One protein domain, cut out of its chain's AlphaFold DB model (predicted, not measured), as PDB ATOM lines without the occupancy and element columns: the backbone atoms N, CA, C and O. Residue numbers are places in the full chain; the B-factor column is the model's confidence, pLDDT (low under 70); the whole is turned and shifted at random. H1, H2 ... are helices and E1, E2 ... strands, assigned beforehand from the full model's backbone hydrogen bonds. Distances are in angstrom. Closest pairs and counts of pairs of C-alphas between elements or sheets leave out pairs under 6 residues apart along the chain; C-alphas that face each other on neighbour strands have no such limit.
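AT A GLANCE: This is residues 8 to 108 and 120 to 217 of the 231 residues of the protein "Hypothetical protein" of Rotaria sp. Silwood2 (UniProt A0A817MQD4). Little regular structure: in two layers, helices H2 and H3 cover one face of the small mixed sheet E1, E2, E3, E4, while the long hairpin E5 and E6 reaches away from it, amid long loops. The 199 printed residues hold, in order, E1 E2 H1 E3 H2 E4 H3 E5 E6 H4, with 76 in named elements, class mixed. The whole is compact, radius of gyration of the C-alphas 17.1 A, spanning 53 by 48 by 30 A.

IN THESE COORDINATES: E1 is residues 30 to 32, from C-alpha 30 at (189.518, 252.616, 220.094); E2 49 to 53; H1 73 to 79; E3 85 to 90; H2 91 to 108, 26.8 A; E4 126 to 130; H3 145 to 154; E5 179 to 187, 27.0 A; E6 190 to 198; H4 213 to 216.

HOW THE PARTS SIT: Antiparallel E2 and E3 have N 51 and O 86 at 2.7 A; parallel E3 and E4, N 87 and O 126 at 2.8 A. H2 touches H3 with residues 96 to 104 alone, C-alphas of Ala 100 and Pro 145 closest, 5.0 A. H1 and H4 touch no helix.

THE WHOLE: Residues 109 to 119 are cut out, leaving 12.8 A between C-alphas 108 and 120. Residues 34 to 55 and 120 to 123 have pLDDT under 70.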
ATOM      1  N   GLN A   8     193.861 230.578 223.938       88.56
ATOM      2  CA  GLN A   8     192.614 229.888 224.293       88.56
ATOM      3  C   GLN A   8     192.288 228.725 223.346       88.56
ATOM      4  O   GLN A   8     191.749 227.711 223.784       88.56
ATOM      5  N   GLU A   9     192.640 228.844 222.065       89.94
ATOM      6  CA  GLU A   9     192.360 227.838 221.031       89.94
ATOM      7  C   GLU A   9     193.217 226.581 221.205       89.94
ATOM      8  O   GLU A   9     192.801 225.488 220.827       89.94
ATOM      9  N   ILE A  10     194.383 226.717 221.842       92.12
ATOM     10  CA  ILE A  10     195.262 225.599 222.217       92.12
ATOM     11  C   ILE A  10     195.015 225.101 223.647       92.12
ATOM     12  O   ILE A  10     195.812 224.336 224.186       92.12
ATOM     13  N   GLY A  11     193.910 225.517 224.271       93.12
ATOM     14  CA  GLY A  11     193.465 224.991 225.560       93.12
ATOM     15  C   GLY A  11     194.127 225.616 226.788       93.12
ATOM     16  O   GLY A  11     193.974 225.071 227.881       93.12
ATOM     17  N   ILE A  12     194.826 226.754 226.659       95.31
ATOM     18  CA  ILE A  12     195.339 227.476 227.832       95.31
ATOM     19  C   ILE A  12     194.149 228.110 228.575       95.31
ATOM     20  O   ILE A  12     193.406 228.902 227.984       95.31
ATOM     21  N   PRO A  13     193.940 227.790 229.866       95.31
ATOM     22  CA  PRO A  13     192.791 228.285 230.607       95.31
ATOM     23  C   PRO A  13     192.992 229.740 231.048       95.31
ATOM     24  O   PRO A  13     194.023 230.107 231.610       95.31
ATOM     25  N   PHE A  14     191.956 230.565 230.874       95.62
ATOM     26  CA  PHE A  14     191.916 231.940 231.373       95.62
ATOM     27  C   PHE A  14     190.609 232.216 232.121       95.62
ATOM     28  O   PHE A  14     189.559 231.671 231.792       95.62
ATOM     29  N   LYS A  15     190.665 233.097 233.125       94.56
ATOM     30  CA  LYS A  15     189.481 233.544 233.876       94.56
ATOM     31  C   LYS A  15     188.766 234.699 233.163       94.56
ATOM     32  O   LYS A  15     189.405 235.505 232.480       94.56
ATOM     33  N   GLY A  16     187.461 234.819 233.411       95.50
ATOM     34  CA  GLY A  16     186.596 235.873 232.873       95.50
ATOM     35  C   GLY A  16     186.111 235.605 231.445       95.50
ATOM     36  O   GLY A  16     186.610 234.713 230.768       95.50
ATOM     37  N   THR A  17     185.138 236.397 230.995       96.38
ATOM     38  CA  THR A  17     184.546 236.276 229.655       96.38
ATOM     39  C   THR A  17     185.197 237.285 228.714       96.38
ATOM     40  O   THR A  17     185.140 238.479 229.023       96.38
ATOM     41  N   PRO A  18     185.825 236.868 227.602       96.25
ATOM     42  CA  PRO A  18     186.403 237.807 226.649       96.25
ATOM     43  C   PRO A  18     185.343 238.633 225.907       96.25
ATOM     44  O   PRO A  18     184.156 238.294 225.888       96.25
ATOM     45  N   GLY A  19     185.780 239.748 225.318       94.31
ATOM     46  CA  GLY A  19     185.022 240.440 224.279       94.31
ATOM     47  C   GLY A  19     184.918 239.606 222.999       94.31
ATOM     48  O   GLY A  19     185.400 238.476 222.943       94.31
ATOM     49  N   THR A  20     184.260 240.150 221.979       92.94
ATOM     50  CA  THR A  20     184.018 239.427 220.719       92.94
ATOM     51  C   THR A  20     185.328 239.143 219.989       92.94
ATOM     52  O   THR A  20     185.513 238.044 219.475       92.94
ATOM     53  N   MET A  21     186.234 240.118 219.988       91.44
ATOM     54  CA  MET A  21     187.530 240.063 219.308       91.44
ATOM     55  C   MET A  21     188.653 239.587 220.241       91.44
ATOM     56  O   MET A  21     189.781 239.364 219.804       91.44
ATOM     57  N   ASN A  22     188.359 239.479 221.546       94.50
ATOM     58  CA  ASN A  22     189.347 239.307 222.608       94.50
ATOM     59  C   ASN A  22     190.531 240.277 222.416       94.50
ATOM     60  O   ASN A  22     191.689 239.876 222.458       94.50
ATOM     61  N   SER A  23     190.231 241.553 222.166       92.88
ATOM     62  CA  SER A  23     191.190 242.591 221.771       92.88
ATOM     63  C   SER A  23     190.852 243.920 222.437       92.88
ATOM     64  O   SER A  23     189.701 244.176 222.790       92.88
ATOM     65  N   ILE A  24     191.833 244.814 222.579       93.88
ATOM     66  CA  ILE A  24     191.613 246.180 223.073       93.88
ATOM     67  C   ILE A  24     190.525 246.928 222.281       93.88
ATOM     68  O   ILE A  24     189.812 247.742 222.861       93.88
ATOM     69  N   THR A  25     190.350 246.595 220.998       90.81
ATOM     70  CA  THR A  25     189.325 247.162 220.106       90.81
ATOM     71  C   THR A  25     187.893 246.726 220.438       90.81
ATOM     72  O   THR A  25     186.945 247.314 219.930       90.81
ATOM     73  N   ASP A  26     187.687 245.781 221.368       92.06
ATOM     74  CA  ASP A  26     186.356 245.520 221.942       92.06
ATOM     75  C   ASP A  26     185.827 246.709 222.779       92.06
ATOM     76  O   ASP A  26     184.647 246.746 223.143       92.06
ATOM     77  N   VAL A  27     186.688 247.676 223.129       90.38
ATOM     78  CA  VAL A  27     186.284 248.960 223.711       90.38
ATOM     79  C   VAL A  27     185.927 249.922 222.576       90.38
ATOM     80  O   VAL A  27     186.778 250.302 221.775       90.38
ATOM     81  N   CYS A  28     184.660 250.336 222.524       85.50
ATOM     82  CA  CYS A  28     184.144 251.218 221.478       85.50
ATOM     83  C   CYS A  28     184.945 252.530 221.374       85.50
ATOM     84  O   CYS A  28     185.195 253.185 222.387       85.50
ATOM     85  N   GLY A  29     185.286 252.937 220.146       78.19
ATOM     86  CA  GLY A  29     186.007 254.184 219.859       78.19
ATOM     87  C   GLY A  29     187.532 254.092 219.983       78.19
ATOM     88  O   GLY A  29     188.196 255.128 219.906       78.19
ATOM     89  N   ILE A  30     188.080 252.885 220.189       82.81
ATOM     90  CA  ILE A  30     189.518 252.616 220.094       82.81
ATOM     91  C   ILE A  30     189.853 252.113 218.693       82.81
ATOM     92  O   ILE A  30     189.366 251.068 218.268       82.81
ATOM     93  N   GLU A  31     190.768 252.813 218.029       79.06
ATOM     94  CA  GLU A  31     191.386 252.363 216.783       79.06
ATOM     95  C   GLU A  31     192.864 252.062 217.008       79.06
ATOM     96  O   GLU A  31     193.548 252.746 217.779       79.06
ATOM     97  N   VAL A  32     193.362 251.034 216.331       71.88
ATOM     98  CA  VAL A  32     194.731 250.550 216.468       71.88
ATOM     99  C   VAL A  32     195.282 250.211 215.093       71.88
ATOM    100  O   VAL A  32     194.589 249.574 214.310       71.88
ATOM    101  N   GLU A  33     196.539 250.570 214.829       76.31
ATOM    102  CA  GLU A  33     197.245 250.105 213.631       76.31
ATOM    103  C   GLU A  33     198.656 249.650 213.912       76.31
ATOM    104  O   GLU A  33     199.276 250.079 214.886       76.31
ATOM    105  N   HIS A  34     199.186 248.844 213.000       63.22
ATOM    106  CA  HIS A  34     200.577 248.445 212.978       63.22
ATOM    107  C   HIS A  34     201.236 248.937 211.698       63.22
ATOM    108  O   HIS A  34     200.696 248.775 210.612       63.22
ATOM    109  N   LEU A  35     202.464 249.425 211.808       44.66
ATOM    110  CA  LEU A  35     203.391 249.354 210.687       44.66
ATOM    111  C   LEU A  35     204.505 248.375 211.056       44.66
ATOM    112  O   LEU A  35     204.829 248.233 212.227       44.66
ATOM    113  N   ALA A  36     205.018 247.600 210.112       38.19
ATOM    114  CA  ALA A  36     206.146 246.717 210.372       38.19
ATOM    115  C   ALA A  36     207.098 246.753 209.180       38.19
ATOM    116  O   ALA A  36     206.739 246.329 208.083       38.19
ATOM    117  N   LEU A  37     208.315 247.226 209.416       33.22
ATOM    118  CA  LEU A  37     209.404 247.230 208.458       33.22
ATOM    119  C   LEU A  37     210.261 245.977 208.619       33.22
ATOM    120  O   LEU A  37     211.202 245.911 209.414       33.22
ATOM    121  N   ILE A  38     209.939 244.977 207.812       36.34
ATOM    122  CA  ILE A  38     210.786 243.808 207.602       36.34
ATOM    123  C   ILE A  38     211.475 244.028 206.253       36.34
ATOM    124  O   ILE A  38     210.876 243.782 205.210       36.34
ATOM    125  N   GLU A  39     212.694 244.569 206.260       35.34
ATOM    126  CA  GLU A  39     213.519 244.608 205.050       35.34
ATOM    127  C   GLU A  39     214.208 243.249 204.877       35.34
ATOM    128  O   GLU A  39     214.739 242.710 205.841       35.34
ATOM    129  N   ASP A  40     214.243 242.708 203.654       37.06
ATOM    130  CA  ASP A  40     214.937 241.451 203.296       37.06
ATOM    131  C   ASP A  40     216.484 241.546 203.385       37.06
ATOM    132  O   ASP A  40     217.208 240.709 202.840       37.06
ATOM    133  N   SER A  41     217.019 242.566 204.062       35.62
ATOM    134  CA  SER A  41     218.404 242.567 204.536       35.62
ATOM    135  C   SER A  41     218.446 241.903 205.917       35.62
ATOM    136  O   SER A  41     217.420 241.752 206.562       35.62
ATOM    137  N   GLU A  42     219.597 241.424 206.374       43.09
ATOM    138  CA  GLU A  42     219.726 240.476 207.496       43.09
ATOM    139  C   GLU A  42     219.184 240.938 208.882       43.09
ATOM    140  O   GLU A  42     219.478 240.281 209.881       43.09
ATOM    141  N   GLN A  43     218.422 242.043 208.999       47.41
ATOM    142  CA  GLN A  43     217.932 242.605 210.266       47.41
ATOM    143  C   GLN A  43     216.515 243.234 210.171       47.41
ATOM    144  O   GLN A  43     216.316 244.180 209.410       47.41
ATOM    145  N   PRO A  44     215.526 242.773 210.967       47.81
ATOM    146  CA  PRO A  44     214.205 243.408 211.069       47.81
ATOM    147  C   PRO A  44     214.254 244.766 211.789       47.81
ATOM    148  O   PRO A  44     215.005 244.931 212.748       47.81
ATOM    149  N   SER A  45     213.388 245.714 211.403       51.53
ATOM    150  CA  SER A  45     213.252 247.014 212.074       51.53
ATOM    151  C   SER A  45     211.840 247.240 212.641       51.53
ATOM    152  O   SER A  45     210.877 246.554 212.298       51.53
ATOM    153  N   THR A  46     211.727 248.150 213.608       53.12
ATOM    154  CA  THR A  46     210.532 248.306 214.454       53.12
ATOM    155  C   THR A  46     209.877 249.656 214.234       53.12
ATOM    156  O   THR A  46     210.500 250.671 214.530       53.12
ATOM    157  N   ASP A  47     208.602 249.682 213.849       61.28
ATOM    158  CA  ASP A  47     207.852 250.919 213.610       61.28
ATOM    159  C   ASP A  47     206.942 251.320 214.772       61.28
ATOM    160  O   ASP A  47     206.648 250.519 215.656       61.28
ATOM    161  N   PRO A  48     206.461 252.572 214.811       44.59
ATOM    162  CA  PRO A  48     205.445 252.975 215.767       44.59
ATOM    163  C   PRO A  48     204.104 252.263 215.557       44.59
ATOM    164  O   PRO A  48     203.614 252.114 214.440       44.59
ATOM    165  N   LYS A  49     203.460 251.925 216.676       54.94
ATOM    166  CA  LYS A  49     202.081 251.443 216.754       54.94
ATOM    167  C   LYS A  49     201.167 252.518 217.369       54.94
ATOM    168  O   LYS A  49     201.258 252.703 218.587       54.94
ATOM    169  N   PRO A  50     200.332 253.243 216.601       49.19
ATOM    170  CA  PRO A  50     199.387 254.211 217.149       49.19
ATOM    171  C   PRO A  50     198.120 253.543 217.712       49.19
ATOM    172  O   PRO A  50     197.606 252.568 217.165       49.19
ATOM    173  N   ILE A  51     197.602 254.114 218.796       58.72
ATOM    174  CA  ILE A  51     196.276 253.884 219.371       58.72
ATOM    175  C   ILE A  51     195.580 255.243 219.412       58.72
ATOM    176  O   ILE A  51     196.155 256.212 219.924       58.72
ATOM    177  N   ARG A  52     194.360 255.315 218.879       52.19
ATOM    178  CA  ARG A  52     193.566 256.544 218.794       52.19
ATOM    179  C   ARG A  52     192.272 256.421 219.590       52.19
ATOM    180  O   ARG A  52     191.622 255.382 219.571       52.19
ATOM    181  N   THR A  53     191.900 257.516 220.253       54.44
ATOM    182  CA  THR A  53     190.597 257.691 220.911       54.44
ATOM    183  C   THR A  53     189.875 258.897 220.312       54.44
ATOM    184  O   THR A  53     190.469 259.972 220.206       54.44
ATOM    185  N   GLU A  54     188.599 258.762 219.947       53.81
ATOM    186  CA  GLU A  54     187.835 259.846 219.298       53.81
ATOM    187  C   GLU A  54     187.398 260.983 220.240       53.81
ATOM    188  O   GLU A  54     187.103 262.086 219.781       53.81
ATOM    189  N   GLN A  55     187.364 260.744 221.555       58.66
ATOM    190  CA  GLN A  55     186.891 261.702 222.564       58.66
ATOM    191  C   GLN A  55     187.979 262.025 223.596       58.66
ATOM    192  O   GLN A  55     188.896 261.232 223.828       58.66
ATOM    193  N   GLN A  56     187.868 263.188 224.252       70.56
ATOM    194  CA  GLN A  56     188.725 263.525 225.389       70.56
ATOM    195  C   GLN A  56     188.552 262.462 226.479       70.56
ATOM    196  O   GLN A  56     187.484 262.324 227.070       70.56
ATOM    197  N   THR A  57     189.616 261.703 226.719       79.81
ATOM    198  CA  THR A  57     189.572 260.501 227.552       79.81
ATOM    199  C   THR A  57     190.359 260.733 228.836       79.81
ATOM    200  O   THR A  57     191.451 261.307 228.810       79.81
ATOM    201  N   PHE A  58     189.814 260.301 229.973       88.69
ATOM    202  CA  PHE A  58     190.575 260.284 231.220       88.69
ATOM    203  C   PHE A  58     191.625 259.175 231.181       88.69
ATOM    204  O   PHE A  58     191.362 258.075 230.704       88.69
ATOM    205  N   GLY A  59     192.813 259.454 231.704       89.19
ATOM    206  CA  GLY A  59     193.893 258.483 231.765       89.19
ATOM    207  C   GLY A  59     194.682 258.579 233.060       89.19
ATOM    208  O   GLY A  59     194.686 259.595 233.752       89.19
ATOM    209  N   ALA A  60     195.384 257.497 233.358       92.62
ATOM    210  CA  ALA A  60     196.338 257.399 234.446       92.62
ATOM    211  C   ALA A  60     197.534 256.572 233.973       92.62
ATOM    212  O   ALA A  60     197.448 255.857 232.973       92.62
ATOM    213  N   TRP A  61     198.644 256.666 234.695       94.06
ATOM    214  CA  TRP A  61     199.837 255.882 234.410       94.06
ATOM    215  C   TRP A  61     200.461 255.370 235.703       94.06
ATOM    216  O   TRP A  61     200.217 255.903 236.786       94.06
ATOM    217  N   TYR A  62     201.260 254.318 235.576       95.81
ATOM    218  CA  TYR A  62     201.976 253.716 236.688       95.81
ATOM    219  C   TYR A  62     203.329 253.196 236.210       95.81
ATOM    220  O   TYR A  62     203.416 252.553 235.164       95.81
ATOM    221  N   SER A  63     204.378 253.451 236.993       96.50
ATOM    222  CA  SER A  63     205.710 252.901 236.755       96.50
ATOM    223  C   SER A  63     205.985 251.779 237.749       96.50
ATOM    224  O   SER A  63     206.229 252.029 238.928       96.50
ATOM    225  N   LEU A  64     205.960 250.536 237.262       96.38
ATOM    226  CA  LEU A  64     206.453 249.389 238.029       96.38
ATOM    227  C   LEU A  64     207.984 249.452 238.163       96.38
ATOM    228  O   LEU A  64     208.538 249.254 239.241       96.38
ATOM    229  N   ASN A  65     208.663 249.741 237.051       95.94
ATOM    230  CA  ASN A  65     210.095 249.998 236.977       95.94
ATOM    231  C   ASN A  65     210.349 251.068 235.905       95.94
ATOM    232  O   ASN A  65     209.888 250.932 234.775       95.94
ATOM    233  N   GLY A  66     211.071 252.128 236.267       94.88
ATOM    234  CA  GLY A  66     211.267 253.307 235.420       94.88
ATOM    235  C   GLY A  66     212.443 253.235 234.446       94.88
ATOM    236  O   GLY A  66     212.894 254.283 233.999       94.88
ATOM    237  N   ASN A  67     212.988 252.051 234.141       97.00
ATOM    238  CA  ASN A  67     214.075 251.913 233.165       97.00
ATOM    239  C   ASN A  67     213.551 251.905 231.719       97.00
ATOM    240  O   ASN A  67     213.635 250.904 231.002       97.00
ATOM    241  N   GLY A  68     212.977 253.032 231.321       96.44
ATOM    242  CA  GLY A  68     212.446 253.271 229.992       96.44
ATOM    243  C   GLY A  68     211.892 254.684 229.879       96.44
ATOM    244  O   GLY A  68     212.086 255.504 230.776       96.44
ATOM    245  N   GLU A  69     211.200 254.962 228.783       97.00
ATOM    246  CA  GLU A  69     210.653 256.289 228.510       97.00
ATOM    247  C   GLU A  69     209.188 256.214 228.061       97.00
ATOM    248  O   GLU A  69     208.771 255.316 227.324       97.00
ATOM    249  N   MET A  70     208.401 257.177 228.537       96.19
ATOM    250  CA  MET A  70     207.010 257.380 228.163       96.19
ATOM    251  C   MET A  70     206.698 258.874 228.262       96.19
ATOM    252  O   MET A  70     206.656 259.456 229.347       96.19
ATOM    253  N   THR A  71     206.460 259.521 227.125       94.75
ATOM    254  CA  THR A  71     206.296 260.978 227.087       94.75
ATOM    255  C   THR A  71     204.959 261.425 227.687       94.75
ATOM    256  O   THR A  71     204.008 260.654 227.777       94.75
ATOM    257  N   ARG A  72     204.856 262.714 228.058       90.31
ATOM    258  CA  ARG A  72     203.634 263.397 228.556       90.31
ATOM    259  C   ARG A  72     203.149 263.028 229.966       90.31
ATOM    260  O   ARG A  72     202.242 263.688 230.477       90.31
ATOM    261  N   MET A  73     203.783 262.091 230.657       92.31
ATOM    262  CA  MET A  73     203.291 261.606 231.955       92.31
ATOM    263  C   MET A  73     203.035 262.703 233.003       92.31
ATOM    264  O   MET A  73     202.008 262.669 233.674       92.31
ATOM    265  N   THR A  74     203.858 263.756 233.059       91.56
ATOM    266  CA  THR A  74     203.646 264.891 233.977       91.56
ATOM    267  C   THR A  74     202.320 265.626 233.749       91.56
ATOM    268  O   THR A  74     201.651 266.002 234.708       91.56
ATOM    269  N   TRP A  75     201.912 265.846 232.495       88.00
ATOM    270  CA  TRP A  75     200.629 266.502 232.215       88.00
ATOM    271  C   TRP A  75     199.453 265.555 232.450       88.00
ATOM    272  O   TRP A  75     198.412 265.990 232.941       88.00
ATOM    273  N   LEU A  76     199.621 264.268 232.134       88.06
ATOM    274  CA  LEU A  76     198.615 263.249 232.425       88.06
ATOM    275  C   LEU A  76     198.331 263.180 233.930       88.06
ATOM    276  O   LEU A  76     197.179 263.226 234.335       88.06
ATOM    277  N   GLU A  77     199.374 263.173 234.759       92.44
ATOM    278  CA  GLU A  77     199.254 263.149 236.219       92.44
ATOM    279  C   GLU A  77     198.575 264.405 236.788       92.44
ATOM    280  O   GLU A  77     197.830 264.325 237.761       92.44
ATOM    281  N   LYS A  78     198.812 265.577 236.187       89.38
ATOM    282  CA  LYS A  78     198.231 266.842 236.662       89.38
ATOM    283  C   LYS A  78     196.805 267.083 236.190       89.38
ATOM    284  O   LYS A  78     196.010 267.629 236.946       89.38
ATOM    285  N   SER A  79     196.505 266.736 234.945       88.38
ATOM    286  CA  SER A  79     195.220 267.052 234.315       88.38
ATOM    287  C   SER A  79     194.231 265.889 234.338       88.38
ATOM    288  O   SER A  79     193.031 266.114 234.237       88.38
ATOM    289  N   GLY A  80     194.725 264.651 234.431       87.69
ATOM    290  CA  GLY A  80     193.935 263.440 234.236       87.69
ATOM    291  C   GLY A  80     193.545 263.176 232.777       87.69
ATOM    292  O   GLY A  80     192.863 262.191 232.521       87.69
ATOM    293  N   PHE A  81     193.958 264.009 231.813       82.94
ATOM    294  CA  PHE A  81     193.546 263.882 230.412       82.94
ATOM    295  C   PHE A  81     194.595 263.192 229.537       82.94
ATOM    296  O   PHE A  81     195.720 263.680 229.350       82.94
ATOM    297  N   LEU A  82     194.185 262.077 228.938       80.81
ATOM    298  CA  LEU A  82     194.971 261.304 227.988       80.81
ATOM    299  C   LEU A  82     195.141 262.064 226.663       80.81
ATOM    300  O   LEU A  82     194.297 262.872 226.275       80.81
ATOM    301  N   ALA A  83     196.265 261.838 225.982       76.81
ATOM    302  CA  ALA A  83     196.438 262.334 224.619       76.81
ATOM    303  C   ALA A  83     195.565 261.530 223.640       76.81
ATOM    304  O   ALA A  83     195.402 260.330 223.842       76.81
ATOM    305  N   PRO A  84     195.087 262.143 222.542       72.75
ATOM    306  CA  PRO A  84     194.299 261.439 221.528       72.75
ATOM    307  C   PRO A  84     195.101 260.382 220.749       72.75
ATOM    308  O   PRO A  84     194.503 259.552 220.073       72.75
ATOM    309  N   ILE A  85     196.438 260.429 220.822       82.56
ATOM    310  CA  ILE A  85     197.353 259.477 220.185       82.56
ATOM    311  C   ILE A  85     198.307 258.921 221.248       82.56
ATOM    312  O   ILE A  85     199.033 259.682 221.902       82.56
ATOM    313  N   ILE A  86     198.331 257.593 221.365       90.25
ATOM    314  CA  ILE A  86     199.379 256.832 222.051       90.25
ATOM    315  C   ILE A  86     200.175 256.080 220.988       90.25
ATOM    316  O   ILE A  86     199.583 255.350 220.209       90.25
ATOM    317  N   ALA A  87     201.497 256.223 220.952       92.62
ATOM    318  CA  ALA A  87     202.358 255.457 220.056       92.62
ATOM    319  C   ALA A  87     203.359 254.607 220.844       92.62
ATOM    320  O   ALA A  87     203.929 255.075 221.827       92.62
ATOM    321  N   ILE A  88     203.604 253.372 220.406       95.62
ATOM    322  CA  ILE A  88     204.610 252.486 221.012       95.62
ATOM    323  C   ILE A  88     205.627 252.077 219.944       95.62
ATOM    324  O   ILE A  88     205.233 251.647 218.864       95.62
ATOM    325  N   THR A  89     206.922 252.258 220.210       96.19
ATOM    326  CA  THR A  89     208.011 252.035 219.238       96.19
ATOM    327  C   THR A  89     209.269 251.466 219.924       96.19
ATOM    328  O   THR A  89     209.183 250.957 221.044       96.19
ATOM    329  N   ASN A  90     210.431 251.528 219.265       96.81
ATOM    330  CA  ASN A  90     211.727 251.216 219.862       96.81
ATOM    331  C   ASN A  90     212.345 252.428 220.589       96.81
ATOM    332  O   ASN A  90     212.028 253.586 220.301       96.81
ATOM    333  N   ARG A  91     213.284 252.160 221.502       95.88
ATOM    334  CA  ARG A  91     213.921 253.173 222.361       95.88
ATOM    335  C   ARG A  91     214.469 254.397 221.629       95.88
ATOM    336  O   ARG A  91     214.250 255.522 222.075       95.88
ATOM    337  N   HIS A  92     215.201 254.205 220.536       97.19
ATOM    338  CA  HIS A  92     215.885 255.307 219.848       97.19
ATOM    339  C   HIS A  92     214.957 256.105 218.926       97.19
ATOM    340  O   HIS A  92     215.318 257.191 218.473       97.19
ATOM    341  N   SER A  93     213.735 255.621 218.707       97.00
ATOM    342  CA  SER A  93     212.751 256.248 217.828       97.00
ATOM    343  C   SER A  93     211.699 257.090 218.551       97.00
ATOM    344  O   SER A  93     210.899 257.741 217.878       97.00
ATOM    345  N   ILE A  94     211.723 257.175 219.891       96.06
ATOM    346  CA  ILE A  94     210.765 257.995 220.661       96.06
ATOM    347  C   ILE A  94     210.684 259.424 220.140       96.06
ATOM    348  O   ILE A  94     209.588 259.942 219.932       96.06
ATOM    349  N   ARG A  95     211.833 260.073 219.927       94.88
ATOM    350  CA  ARG A  95     211.860 261.466 219.476       94.88
ATOM    351  C   ARG A  95     211.205 261.614 218.105       94.88
ATOM    352  O   ARG A  95     210.341 262.471 217.949       94.88
ATOM    353  N   THR A  96     211.588 260.777 217.143       96.00
ATOM    354  CA  THR A  96     211.044 260.824 215.781       96.00
ATOM    355  C   THR A  96     209.532 260.634 215.787       96.00
ATOM    356  O   THR A  96     208.811 261.419 215.178       96.00
ATOM    357  N   VAL A  97     209.044 259.641 216.530       94.69
ATOM    358  CA  VAL A  97     207.613 259.332 216.627       94.69
ATOM    359  C   VAL A  97     206.850 260.447 217.340       94.69
ATOM    360  O   VAL A  97     205.782 260.853 216.891       94.69
ATOM    361  N   ARG A  98     207.408 261.007 218.417       93.44
ATOM    362  CA  ARG A  98     206.824 262.151 219.128       93.44
ATOM    363  C   ARG A  98     206.691 263.366 218.215       93.44
ATOM    364  O   ARG A  98     205.619 263.964 218.150       93.44
ATOM    365  N   ASP A  99     207.764 263.737 217.531       93.06
ATOM    366  CA  ASP A  99     207.781 264.925 216.681       93.06
ATOM    367  C   ASP A  99     206.880 264.729 215.449       93.06
ATOM    368  O   ASP A  99     206.191 265.664 215.041       93.06
ATOM    369  N   ALA A 100     206.803 263.510 214.906       92.75
ATOM    370  CA  ALA A 100     205.857 263.156 213.852       92.75
ATOM    371  C   ALA A 100     204.399 263.254 214.335       92.75
ATOM    372  O   ALA A 100     203.576 263.865 213.663       92.75
ATOM    373  N   ALA A 101     204.060 262.749 215.524       88.44
ATOM    374  CA  ALA A 101     202.698 262.858 216.057       88.44
ATOM    375  C   ALA A 101     202.267 264.324 216.244       88.44
ATOM    376  O   ALA A 101     201.137 264.679 215.912       88.44
ATOM    377  N   ILE A 102     203.172 265.195 216.708       87.75
ATOM    378  CA  ILE A 102     202.915 266.642 216.799       87.75
ATOM    379  C   ILE A 102     202.660 267.236 215.406       87.75
ATOM    380  O   ILE A 102     201.708 268.001 215.236       87.75
ATOM    381  N   GLN A 103     203.474 266.873 214.408       88.44
ATOM    382  CA  GLN A 103     203.284 267.316 213.022       88.44
ATOM    383  C   GLN A 103     201.929 266.869 212.469       88.44
ATOM    384  O   GLN A 103     201.213 267.693 211.906       88.44
ATOM    385  N   TRP A 104     201.553 265.605 212.682       85.19
ATOM    386  CA  TRP A 104     200.260 265.066 212.266       85.19
ATOM    387  C   TRP A 104     199.103 265.863 212.872       85.19
ATOM    388  O   TRP A 104     198.269 266.383 212.138       85.19
ATOM    389  N   ILE A 105     199.080 266.022 214.201       79.25
ATOM    390  CA  ILE A 105     198.027 266.769 214.908       79.25
ATOM    391  C   ILE A 105     197.933 268.201 214.367       79.25
ATOM    392  O   ILE A 105     196.849 268.660 214.024       79.25
ATOM    393  N   THR A 106     199.074 268.877 214.213       79.62
ATOM    394  CA  THR A 106     199.127 270.262 213.717       79.62
ATOM    395  C   THR A 106     198.563 270.387 212.299       79.62
ATOM    396  O   THR A 106     197.842 271.340 212.011       79.62
ATOM    397  N   GLN A 107     198.856 269.426 211.417       81.81
ATOM    398  CA  GLN A 107     198.335 269.407 210.047       81.81
ATOM    399  C   GLN A 107     196.826 269.148 209.992       81.81
ATOM    400  O   GLN A 107     196.152 269.708 209.136       81.81
ATOM    401  N   GLN A 108     196.280 268.335 210.900       73.56
ATOM    402  CA  GLN A 108     194.830 268.106 210.973       73.56
ATOM    403  C   GLN A 108     194.076 269.323 211.540       73.56
ATOM    404  O   GLN A 108     192.897 269.513 211.256       73.56
ATOM    405  N   CYS A 120     194.136 275.240 223.106       48.31
ATOM    406  CA  CYS A 120     194.745 274.589 221.958       48.31
ATOM    407  C   CYS A 120     195.343 273.244 222.407       48.31
ATOM    408  O   CYS A 120     196.325 273.237 223.160       48.31
ATOM    409  N   PRO A 121     194.801 272.092 221.968       51.22
ATOM    410  CA  PRO A 121     195.341 270.785 222.295       51.22
ATOM    411  C   PRO A 121     196.556 270.502 221.404       51.22
ATOM    412  O   PRO A 121     196.679 269.431 220.814       51.22
ATOM    413  N   LEU A 122     197.540 271.412 221.393       53.72
ATOM    414  CA  LEU A 122     198.936 271.156 220.990       53.72
ATOM    415  C   LEU A 122     199.624 270.201 221.990       53.72
ATOM    416  O   LEU A 122     200.816 270.282 222.288       53.72
ATOM    417  N   SER A 123     198.822 269.317 222.577       62.25
ATOM    418  CA  SER A 123     199.141 268.353 223.592       62.25
ATOM    419  C   SER A 123     200.204 267.421 223.056       62.25
ATOM    420  O   SER A 123     199.976 266.682 222.103       62.25
ATOM    421  N   LEU A 124     201.351 267.451 223.730       75.81
ATOM    422  CA  LEU A 124     202.382 266.424 223.686       75.81
ATOM    423  C   LEU A 124     201.725 265.041 223.455       75.81
ATOM    424  O   LEU A 124     200.757 264.732 224.140       75.81
ATOM    425  N   PRO A 125     202.165 264.213 222.509       87.06
ATOM    426  CA  PRO A 125     201.642 262.857 222.381       87.06
ATOM    427  C   PRO A 125     202.136 261.990 223.548       87.06
ATOM    428  O   PRO A 125     203.115 262.337 224.226       87.06
ATOM    429  N   VAL A 126     201.477 260.855 223.779       91.00
ATOM    430  CA  VAL A 126     202.054 259.777 224.593       91.00
ATOM    431  C   VAL A 126     202.833 258.871 223.647       91.00
ATOM    432  O   VAL A 126     202.253 258.268 222.753       91.00
ATOM    433  N   VAL A 127     204.146 258.790 223.823       94.88
ATOM    434  CA  VAL A 127     205.020 257.891 223.066       94.88
ATOM    435  C   VAL A 127     205.821 257.071 224.058       94.88
ATOM    436  O   VAL A 127     206.487 257.648 224.914       94.88
ATOM    437  N   ALA A 128     205.730 255.751 223.950       97.06
ATOM    438  CA  ALA A 128     206.402 254.793 224.817       97.06
ATOM    439  C   ALA A 128     207.333 253.877 224.013       97.06
ATOM    440  O   ALA A 128     207.226 253.778 222.786       97.06
ATOM    441  N   GLU A 129     208.232 253.185 224.708       97.88
ATOM    442  CA  GLU A 129     209.193 252.283 224.077       97.88
ATOM    443  C   GLU A 129     209.422 250.973 224.821       97.88
ATOM    444  O   GLU A 129     209.220 250.868 226.031       97.88
ATOM    445  N   THR A 130     209.935 250.003 224.068       98.12
ATOM    446  CA  THR A 130     210.819 248.962 224.597       98.12
ATOM    447  C   THR A 130     212.065 248.837 223.710       98.12
ATOM    448  O   THR A 130     212.140 249.417 222.626       98.12
ATOM    449  N   TRP A 131     213.066 248.074 224.153       97.56
ATOM    450  CA  TRP A 131     214.357 247.964 223.467       97.56
ATOM    451  C   TRP A 131     214.485 246.688 222.632       97.56
ATOM    452  O   TRP A 131     214.479 245.590 223.178       97.56
ATOM    453  N   ASP A 132     214.679 246.835 221.328       95.69
ATOM    454  CA  ASP A 132     214.758 245.750 220.339       95.69
ATOM    455  C   ASP A 132     216.168 245.505 219.783       95.69
ATOM    456  O   ASP A 132     216.331 244.759 218.821       95.69
ATOM    457  N   GLY A 133     217.210 246.094 220.375       93.06
ATOM    458  CA  GLY A 133     218.568 246.060 219.814       93.06
ATOM    459  C   GLY A 133     219.248 244.682 219.778       93.06
ATOM    460  O   GLY A 133     220.416 244.594 219.395       93.06
ATOM    461  N   PHE A 134     218.555 243.614 220.194       88.44
ATOM    462  CA  PHE A 134     218.947 242.235 219.891       88.44
ATOM    463  C   PHE A 134     218.671 241.874 218.430       88.44
ATOM    464  O   PHE A 134     219.514 241.246 217.799       88.44
ATOM    465  N   LEU A 135     217.494 242.242 217.918       91.06
ATOM    466  CA  LEU A 135     217.017 241.857 216.587       91.06
ATOM    467  C   LEU A 135     217.065 243.008 215.580       91.06
ATOM    468  O   LEU A 135     217.059 242.748 214.387       91.06
ATOM    469  N   ASN A 136     217.116 244.248 216.056       89.31
ATOM    470  CA  ASN A 136     217.114 245.454 215.239       89.31
ATOM    471  C   ASN A 136     218.459 246.187 215.332       89.31
ATOM    472  O   ASN A 136     219.064 246.270 216.409       89.31
ATOM    473  N   ASP A 137     218.882 246.816 214.236       92.25
ATOM    474  CA  ASP A 137     219.890 247.875 214.276       92.25
ATOM    475  C   ASP A 137     219.285 249.150 214.883       92.25
ATOM    476  O   ASP A 137     218.957 250.128 214.210       92.25
ATOM    477  N   ILE A 138     219.140 249.145 216.208       92.88
ATOM    478  CA  ILE A 138     218.519 250.250 216.945       92.88
ATOM    479  C   ILE A 138     219.300 251.572 216.809       92.88
ATOM    480  O   ILE A 138     218.758 252.648 217.052       92.88
ATOM    481  N   ASN A 139     220.580 251.522 216.424       94.38
ATOM    482  CA  ASN A 139     221.413 252.709 216.211       94.38
ATOM    483  C   ASN A 139     221.356 253.239 214.772       94.38
ATOM    484  O   ASN A 139     221.904 254.310 214.518       94.38
ATOM    485  N   GLY A 140     220.694 252.536 213.851       93.00
ATOM    486  CA  GLY A 140     220.496 252.988 212.474       93.00
ATOM    487  C   GLY A 140     219.381 254.022 212.310       93.00
ATOM    488  O   GLY A 140     219.295 254.663 211.269       93.00
ATOM    489  N   PHE A 141     218.558 254.241 213.347       92.50
ATOM    490  CA  PHE A 141     217.449 255.210 213.344       92.50
ATOM    491  C   PHE A 141     216.474 255.014 212.168       92.50
ATOM    492  O   PHE A 141     216.038 255.975 211.534       92.50
ATOM    493  N   HIS A 142     216.109 253.757 211.905       93.06
ATOM    494  CA  HIS A 142     215.308 253.353 210.741       93.06
ATOM    495  C   HIS A 142     213.884 253.921 210.730       93.06
ATOM    496  O   HIS A 142     213.341 254.199 209.665       93.06
ATOM    497  N   VAL A 143     213.286 254.182 211.898       92.81
ATOM    498  CA  VAL A 143     211.941 254.774 211.984       92.81
ATOM    499  C   VAL A 143     211.929 256.205 211.465       92.81
ATOM    500  O   VAL A 143     212.613 257.072 212.010       92.81
ATOM    501  N   GLN A 144     211.057 256.465 210.493       94.62
ATOM    502  CA  GLN A 144     210.830 257.782 209.901       94.62
ATOM    503  C   GLN A 144     209.436 258.326 210.247       94.62
ATOM    504  O   GLN A 144     208.528 257.555 210.553       94.62
ATOM    505  N   PRO A 145     209.204 259.651 210.157       93.62
ATOM    506  CA  PRO A 145     207.882 260.238 210.391       93.62
ATOM    507  C   PRO A 145     206.765 259.620 209.543       93.62
ATOM    508  O   PRO A 145     205.657 259.415 210.038       93.62
ATOM    509  N   GLN A 146     207.073 259.271 208.289       93.12
ATOM    510  CA  GLN A 146     206.115 258.666 207.363       93.12
ATOM    511  C   GLN A 146     205.531 257.360 207.908       93.12
ATOM    512  O   GLN A 146     204.343 257.112 207.736       93.12
ATOM    513  N   HIS A 147     206.327 256.589 208.650       92.38
ATOM    514  CA  HIS A 147     205.888 255.336 209.254       92.38
ATOM    515  C   HIS A 147     204.739 255.560 210.238       92.38
ATOM    516  O   HIS A 147     203.743 254.840 210.239       92.38
ATOM    517  N   LEU A 148     204.830 256.620 211.046       90.00
ATOM    518  CA  LEU A 148     203.738 256.992 211.935       90.00
ATOM    519  C   LEU A 148     202.513 257.474 211.149       90.00
ATOM    520  O   LEU A 148     201.392 257.125 211.504       90.00
ATOM    521  N   PHE A 149     202.704 258.286 210.109       90.44
ATOM    522  CA  PHE A 149     201.590 258.805 209.311       90.44
ATOM    523  C   PHE A 149     200.818 257.688 208.608       90.44
ATOM    524  O   PHE A 149     199.590 257.729 208.553       90.44
ATOM    525  N   ASP A 150     201.522 256.690 208.085       88.62
ATOM    526  CA  ASP A 150     200.924 255.521 207.442       88.62
ATOM    527  C   ASP A 150     200.142 254.681 208.450       88.62
ATOM    528  O   ASP A 150     198.994 254.315 208.184       88.62
ATOM    529  N   ALA A 151     200.715 254.476 209.638       87.69
ATOM    530  CA  ALA A 151     200.047 253.771 210.719       87.69
ATOM    531  C   ALA A 151     198.793 254.523 211.206       87.69
ATOM    532  O   ALA A 151     197.734 253.930 211.352       87.69
ATOM    533  N   ILE A 152     198.851 255.846 211.404       84.44
ATOM    534  CA  ILE A 152     197.668 256.611 211.843       84.44
ATOM    535  C   ILE A 152     196.555 256.563 210.788       84.44
ATOM    536  O   ILE A 152     195.384 256.480 211.147       84.44
ATOM    537  N   ARG A 153     196.896 256.623 209.495       86.44
ATOM    538  CA  ARG A 153     195.904 256.584 208.408       86.44
ATOM    539  C   ARG A 153     195.224 255.235 208.241       86.44
ATOM    540  O   ARG A 153     194.112 255.213 207.724       86.44
ATOM    541  N   SER A 154     195.899 254.155 208.618       85.25
ATOM    542  CA  SER A 154     195.381 252.800 208.419       85.25
ATOM    543  C   SER A 154     194.704 252.239 209.675       85.25
ATOM    544  O   SER A 154     194.077 251.193 209.583       85.25
ATOM    545  N   ALA A 155     194.765 252.961 210.805       84.25
ATOM    546  CA  ALA A 155     194.154 252.557 212.067       84.25
ATOM    547  C   ALA A 155     192.668 252.254 211.936       84.25
ATOM    548  O   ALA A 155     191.909 253.007 211.329       84.25
ATOM    549  N   SER A 156     192.271 251.141 212.546       85.06
ATOM    550  CA  SER A 156     190.906 250.637 212.495       85.06
ATOM    551  C   SER A 156     190.493 250.017 213.830       85.06
ATOM    552  O   SER A 156     191.315 249.772 214.715       85.06
ATOM    553  N   SER A 157     189.192 249.770 213.983       83.44
ATOM    554  CA  SER A 157     188.627 249.019 215.116       83.44
ATOM    555  C   SER A 157     188.566 247.503 214.858       83.44
ATOM    556  O   SER A 157     187.935 246.777 215.625       83.44
ATOM    557  N   ASP A 158     189.181 247.016 213.776       86.31
ATOM    558  CA  ASP A 158     189.120 245.611 213.374       86.31
ATOM    559  C   ASP A 158     189.971 244.705 214.293       86.31
ATOM    560  O   ASP A 158     190.533 245.130 215.312       86.31
ATOM    561  N   GLN A 159     190.044 243.410 213.958       82.50
ATOM    562  CA  GLN A 159     190.957 242.489 214.638       82.50
ATOM    563  C   GLN A 159     192.391 242.982 214.455       82.50
ATOM    564  O   GLN A 159     192.872 243.114 213.330       82.50
ATOM    565  N   ILE A 160     193.094 243.191 215.565       85.31
ATOM    566  CA  ILE A 160     194.482 243.642 215.521       85.31
ATOM    567  C   ILE A 160     195.428 242.451 215.351       85.31
ATOM    568  O   ILE A 160     195.215 241.380 215.928       85.31
ATOM    569  N   ALA A 161     196.504 242.653 214.594       89.69
ATOM    570  CA  ALA A 161     197.575 241.673 214.490       89.69
ATOM    571  C   ALA A 161     198.361 241.572 215.815       89.69
ATOM    572  O   ALA A 161     198.562 242.563 216.525       89.69
ATOM    573  N   GLU A 162     198.853 240.378 216.151       92.38
ATOM    574  CA  GLU A 162     199.730 240.164 217.312       92.38
ATOM    575  C   GLU A 162     201.077 239.559 216.890       92.38
ATOM    576  O   GLU A 162     201.291 239.174 215.741       92.38
ATOM    577  N   GLY A 163     202.021 239.495 217.828       93.00
ATOM    578  CA  GLY A 163     203.376 239.018 217.588       93.00
ATOM    579  C   GLY A 163     204.266 240.084 216.948       93.00
ATOM    580  O   GLY A 163     204.447 241.174 217.499       93.00
ATOM    581  N   ASN A 164     204.859 239.757 215.802       93.38
ATOM    582  CA  ASN A 164     205.984 240.485 215.201       93.38
ATOM    583  C   ASN A 164     205.519 241.648 214.316       93.38
ATOM    584  O   ASN A 164     205.780 241.666 213.119       93.38
ATOM    585  N   VAL A 165     204.794 242.591 214.907       90.50
ATOM    586  CA  VAL A 165     204.155 243.701 214.192       90.50
ATOM    587  C   VAL A 165     204.301 245.004 214.971       90.50
ATOM    588  O   VAL A 165     204.340 244.985 216.205       90.50
ATOM    589  N   GLY A 166     204.288 246.160 214.304       91.56
ATOM    590  CA  GLY A 166     204.345 247.443 215.010       91.56
ATOM    591  C   GLY A 166     205.658 247.633 215.761       91.56
ATOM    592  O   GLY A 166     206.723 247.138 215.384       91.56
ATOM    593  N   GLY A 167     205.522 248.239 216.937       91.88
ATOM    594  CA  GLY A 167     206.604 248.358 217.902       91.88
ATOM    595  C   GLY A 167     207.091 247.002 218.446       91.88
ATOM    596  O   GLY A 167     208.132 246.924 219.088       91.88
ATOM    597  N   GLY A 168     206.359 245.911 218.195       94.50
ATOM    598  CA  GLY A 168     206.683 244.563 218.652       94.50
ATOM    599  C   GLY A 168     207.625 243.770 217.739       94.50
ATOM    600  O   GLY A 168     208.067 242.686 218.135       94.50
ATOM    601  N   THR A 169     207.937 244.266 216.538       93.38
ATOM    602  CA  THR A 169     208.655 243.505 215.500       93.38
ATOM    603  C   THR A 169     209.968 242.913 216.013       93.38
ATOM    604  O   THR A 169     210.127 241.692 215.988       93.38
ATOM    605  N   GLY A 170     210.856 243.730 216.588       92.75
ATOM    606  CA  GLY A 170     212.152 243.286 217.115       92.75
ATOM    607  C   GLY A 170     212.166 242.827 218.582       92.75
ATOM    608  O   GLY A 170     213.239 242.669 219.160       92.75
ATOM    609  N   MET A 171     211.005 242.618 219.215       96.19
ATOM    610  CA  MET A 171     210.937 242.376 220.665       96.19
ATOM    611  C   MET A 171     211.110 240.901 221.062       96.19
ATOM    612  O   MET A 171     210.713 239.988 220.328       96.19
ATOM    613  N   VAL A 172     211.653 240.678 222.263       96.19
ATOM    614  CA  VAL A 172     211.981 239.373 222.868       96.19
ATOM    615  C   VAL A 172     211.415 239.304 224.291       96.19
ATOM    616  O   VAL A 172     211.679 240.173 225.115       96.19
ATOM    617  N   THR A 173     210.646 238.261 224.607       96.50
ATOM    618  CA  THR A 173     210.019 238.059 225.927       96.50
ATOM    619  C   THR A 173     210.337 236.677 226.463       96.50
ATOM    620  O   THR A 173     210.142 235.695 225.756       96.50
ATOM    621  N   HIS A 174     210.815 236.591 227.707       95.25
ATOM    622  CA  HIS A 174     211.232 235.334 228.338       95.25
ATOM    623  C   HIS A 174     212.164 234.498 227.437       95.25
ATOM    624  O   HIS A 174     212.082 233.273 227.386       95.25
ATOM    625  N   GLU A 175     213.044 235.183 226.697       92.75
ATOM    626  CA  GLU A 175     213.992 234.594 225.735       92.75
ATOM    627  C   GLU A 175     213.318 233.793 224.600       92.75
ATOM    628  O   GLU A 175     213.963 233.001 223.918       92.75
ATOM    629  N   PHE A 176     212.018 233.991 224.384       92.81
ATOM    630  CA  PHE A 176     211.290 233.639 223.167       92.81
ATOM    631  C   PHE A 176     211.011 234.902 222.349       92.81
ATOM    632  O   PHE A 176     211.200 236.030 222.819       92.81
ATOM    633  N   LYS A 177     210.517 234.731 221.119       94.38
ATOM    634  CA  LYS A 177     210.043 235.872 220.341       94.38
ATOM    635  C   LYS A 177     208.898 236.567 221.092       94.38
ATOM    636  O   LYS A 177     207.900 235.939 221.428       94.38
ATOM    637  N   GLY A 178     209.087 237.850 221.391       95.44
ATOM    638  CA  GLY A 178     208.079 238.716 221.999       95.44
ATOM    639  C   GLY A 178     207.306 239.492 220.937       95.44
ATOM    640  O   GLY A 178     207.295 239.118 219.764       95.44
ATOM    641  N   GLY A 179     206.713 240.613 221.337       95.25
ATOM    642  CA  GLY A 179     206.012 241.501 220.416       95.25
ATOM    643  C   GLY A 179     204.699 242.018 220.972       95.25
ATOM    644  O   GLY A 179     204.576 242.243 222.175       95.25
ATOM    645  N   ILE A 180     203.729 242.242 220.092       95.69
ATOM    646  CA  ILE A 180     202.408 242.721 220.488       95.69
ATOM    647  C   ILE A 180     201.554 241.566 221.001       95.69
ATOM    648  O   ILE A 180     201.551 240.494 220.409       95.69
ATOM    649  N   GLY A 181     200.786 241.816 222.056       95.88
ATOM    650  CA  GLY A 181     199.653 240.980 222.444       95.88
ATOM    651  C   GLY A 181     198.458 241.835 222.849       95.88
ATOM    652  O   GLY A 181     198.614 243.001 223.229       95.88
ATOM    653  N   THR A 182     197.258 241.273 222.789       95.88
ATOM    654  CA  THR A 182     196.038 241.930 223.245       95.88
ATOM    655  C   THR A 182     195.053 240.945 223.861       95.88
ATOM    656  O   THR A 182     195.105 239.741 223.634       95.88
ATOM    657  N   SER A 183     194.176 241.455 224.718       96.06
ATOM    658  CA  SER A 183     193.061 240.694 225.268       96.06
ATOM    659  C   SER A 183     191.989 241.652 225.767       96.06
ATOM    660  O   SER A 183     192.281 242.808 226.075       96.06
ATOM    661  N   SER A 184     190.754 241.180 225.912       96.62
ATOM    662  CA  SER A 184     189.690 241.949 226.558       96.62
ATOM    663  C   SER A 184     188.859 241.092 227.498       96.62
ATOM    664  O   SER A 184     188.851 239.866 227.393       96.62
ATOM    665  N   ARG A 185     188.149 241.718 228.439       97.94
ATOM    666  CA  ARG A 185     187.154 241.060 229.294       97.94
ATOM    667  C   ARG A 185     185.904 241.913 229.438       97.94
ATOM    668  O   ARG A 185     185.996 243.127 229.591       97.94
ATOM    669  N   LYS A 186     184.748 241.254 229.461       97.56
ATOM    670  CA  LYS A 186     183.467 241.857 229.837       97.56
ATOM    671  C   LYS A 186     183.264 241.779 231.347       97.56
ATOM    672  O   LYS A 186     183.537 240.748 231.966       97.56
ATOM    673  N   HIS A 187     182.744 242.852 231.928       95.38
ATOM    674  CA  HIS A 187     182.334 242.918 233.325       95.38
ATOM    675  C   HIS A 187     181.063 243.765 233.460       95.38
ATOM    676  O   HIS A 187     181.114 244.994 233.435       95.38
ATOM    677  N   GLY A 188     179.910 243.097 233.585       94.25
ATOM    678  CA  GLY A 188     178.612 243.759 233.446       94.25
ATOM    679  C   GLY A 188     178.489 244.396 232.060       94.25
ATOM    680  O   GLY A 188     178.770 243.741 231.058       94.25
ATOM    681  N   GLU A 189     178.148 245.682 232.031       94.12
ATOM    682  CA  GLU A 189     178.030 246.483 230.804       94.12
ATOM    683  C   GLU A 189     179.375 247.052 230.312       94.12
ATOM    684  O   GLU A 189     179.431 247.701 229.271       94.12
ATOM    685  N   TYR A 190     180.464 246.845 231.058       95.94
ATOM    686  CA  TYR A 190     181.774 247.400 230.730       95.94
ATOM    687  C   TYR A 190     182.669 246.386 230.018       95.94
ATOM    688  O   TYR A 190     182.645 245.186 230.309       95.94
ATOM    689  N   THR A 191     183.536 246.901 229.148       96.00
ATOM    690  CA  THR A 191     184.639 246.155 228.537       96.00
ATOM    691  C   THR A 191     185.965 246.715 229.035       96.00
ATOM    692  O   THR A 191     186.184 247.925 229.008       96.00
ATOM    693  N   VAL A 192     186.869 245.833 229.455       96.81
ATOM    694  CA  VAL A 192     188.267 246.162 229.745       96.81
ATOM    695  C   VAL A 192     189.126 245.568 228.642       96.81
ATOM    696  O   VAL A 192     189.196 244.348 228.517       96.81
ATOM    697  N   GLY A 193     189.758 246.425 227.845       95.31
ATOM    698  CA  GLY A 193     190.701 246.050 226.794       95.31
ATOM    699  C   GLY A 193     192.148 246.275 227.229       95.31
ATOM    700  O   GLY A 193     192.444 247.239 227.932       95.31
ATOM    701  N   VAL A 194     193.055 245.394 226.813       96.25
ATOM    702  CA  VAL A 194     194.487 245.466 227.130       96.25
ATOM    703  C   VAL A 194     195.299 245.240 225.863       96.25
ATOM    704  O   VAL A 194     195.017 244.327 225.091       96.25
ATOM    705  N   LEU A 195     196.338 246.047 225.672       95.88
ATOM    706  CA  LEU A 195     197.353 245.886 224.636       95.88
ATOM    707  C   LEU A 195     198.722 245.952 225.302       95.88
ATOM    708  O   LEU A 195     198.969 246.822 226.136       95.88
ATOM    709  N   VAL A 196     199.609 245.033 224.932       97.12
ATOM    710  CA  VAL A 196     200.978 244.970 225.442       97.12
ATOM    711  C   VAL A 196     201.976 244.974 224.293       97.12
ATOM    712  O   VAL A 196     201.733 244.369 223.253       97.12
ATOM    713  N   GLN A 197     203.117 245.626 224.507       97.38
ATOM    714  CA  GLN A 197     204.352 245.386 223.764       97.38
ATOM    715  C   GLN A 197     205.314 244.681 224.715       97.38
ATOM    716  O   GLN A 197     205.895 245.293 225.610       97.38
ATOM    717  N   SER A 198     205.406 243.364 224.579       97.44
ATOM    718  CA  SER A 198     206.125 242.517 225.516       97.44
ATOM    719  C   SER A 198     207.588 242.380 225.114       97.44
ATOM    720  O   SER A 198     207.900 241.861 224.036       97.44
ATOM    721  N   ASN A 199     208.483 242.801 226.012       97.62
ATOM    722  CA  ASN A 199     209.931 242.739 225.823       97.62
ATOM    723  C   ASN A 199     210.701 242.550 227.150       97.62
ATOM    724  O   ASN A 199     211.591 243.335 227.487       97.62
ATOM    725  N   TYR A 200     210.288 241.590 227.980       97.19
ATOM    726  CA  TYR A 200     210.807 241.440 229.345       97.19
ATOM    727  C   TYR A 200     210.999 239.977 229.754       97.19
ATOM    728  O   TYR A 200     210.550 239.059 229.070       97.19
ATOM    729  N   GLY A 201     211.625 239.783 230.917       95.62
ATOM    730  CA  GLY A 201     211.681 238.494 231.604       95.62
ATOM    731  C   GLY A 201     212.765 237.552 231.084       95.62
ATOM    732  O   GLY A 201     213.231 237.644 229.950       95.62
ATOM    733  N   ARG A 202     213.181 236.628 231.950       93.25
ATOM    734  CA  ARG A 202     214.088 235.516 231.628       93.25
ATOM    735  C   ARG A 202     213.303 234.230 231.425       93.25
ATOM    736  O   ARG A 202     212.234 234.091 232.018       93.25
ATOM    737  N   ARG A 203     213.833 233.282 230.642       91.56
ATOM    738  CA  ARG A 203     213.143 232.020 230.322       91.56
ATOM    739  C   ARG A 203     212.601 231.324 231.562       91.56
ATOM    740  O   ARG A 203     211.399 231.121 231.645       91.56
ATOM    741  N   TYR A 204     213.462 231.073 232.548       92.12
ATOM    742  CA  TYR A 204     213.119 230.361 233.786       92.12
ATOM    743  C   TYR A 204     212.001 231.024 234.614       92.12
ATOM    744  O   TYR A 204     211.441 230.397 235.500       92.12
ATOM    745  N   GLN A 205     211.672 232.294 234.354       94.94
ATOM    746  CA  GLN A 205     210.595 233.010 235.047       94.94
ATOM    747  C   GLN A 205     209.227 232.814 234.375       94.94
ATOM    748  O   GLN A 205     208.215 233.249 234.924       94.94
ATOM    749  N   LEU A 206     209.180 232.232 233.170       95.75
ATOM    750  CA  LEU A 206     207.946 232.090 232.407       95.75
ATOM    751  C   LEU A 206     207.007 231.100 233.090       95.75
ATOM    752  O   LEU A 206     207.292 229.907 233.186       95.75
ATOM    753  N   THR A 207     205.846 231.613 233.486       96.06
ATOM    754  CA  THR A 207     204.725 230.821 233.986       96.06
ATOM    755  C   THR A 207     203.511 231.063 233.092       96.06
ATOM    756  O   THR A 207     203.177 232.212 232.808       96.06
ATOM    757  N   ILE A 208     202.841 229.998 232.651       95.75
ATOM    758  CA  ILE A 208     201.600 230.067 231.863       95.75
ATOM    759  C   ILE A 208     200.542 229.250 232.595       95.75
ATOM    760  O   ILE A 208     200.755 228.071 232.851       95.75
ATOM    761  N   ALA A 209     199.407 229.874 232.931       94.50
ATOM    762  CA  ALA A 209     198.330 229.234 233.695       94.50
ATOM    763  C   ALA A 209     198.840 228.504 234.959       94.50
ATOM    764  O   ALA A 209     198.508 227.347 235.197       94.50
ATOM    765  N   ASP A 210     199.679 229.195 235.738       93.00
ATOM    766  CA  ASP A 210     200.332 228.696 236.959       93.00
ATOM    767  C   ASP A 210     201.324 227.525 236.755       93.00
ATOM    768  O   ASP A 210     201.850 226.987 237.726       93.00
ATOM    769  N   VAL A 211     201.645 227.159 235.507       94.69
ATOM    770  CA  VAL A 211     202.663 226.146 235.174       94.69
ATOM    771  C   VAL A 211     204.004 226.824 234.856       94.69
ATOM    772  O   VAL A 211     204.024 227.676 233.961       94.69
ATOM    773  N   PRO A 212     205.126 226.461 235.515       93.88
ATOM    774  CA  PRO A 212     206.451 227.058 235.298       93.88
ATOM    775  C   PRO A 212     207.112 226.543 234.004       93.88
ATOM    776  O   PRO A 212     208.175 225.930 234.014       93.88
ATOM    777  N   ILE A 213     206.479 226.803 232.857       91.81
ATOM    778  CA  ILE A 213     206.909 226.346 231.523       91.81
ATOM    779  C   ILE A 213     208.358 226.737 231.197       91.81
ATOM    780  O   ILE A 213     209.041 226.035 230.456       91.81
ATOM    781  N   GLY A 214     208.848 227.840 231.763       90.12
ATOM    782  CA  GLY A 214     210.235 228.268 231.626       90.12
ATOM    783  C   GLY A 214     211.276 227.250 232.095       90.12
ATOM    784  O   GLY A 214     212.374 227.225 231.543       90.12
ATOM    785  N   GLU A 215     210.943 226.430 233.091       88.44
ATOM    786  CA  GLU A 215     211.813 225.365 233.609       88.44
ATOM    787  C   GLU A 215     211.711 224.079 232.774       88.44
ATOM    788  O   GLU A 215     212.677 223.327 232.682       88.44
ATOM    789  N   GLU A 216     210.570 223.860 232.118       86.00
ATOM    790  CA  GLU A 216     210.307 222.684 231.278       86.00
ATOM    791  C   GLU A 216     210.838 222.852 229.840       86.00
ATOM    792  O   GLU A 216     211.155 221.877 229.164       86.00
ATOM    793  N   MET A 217     210.948 224.093 229.352       81.44
ATOM    794  CA  MET A 217     211.369 224.423 227.982       81.44
ATOM    795  C   MET A 217     212.795 224.986 227.934       81.44
ATOM    796  O   MET A 217     213.010 226.160 227.602       81.44
TER     797      MET A 217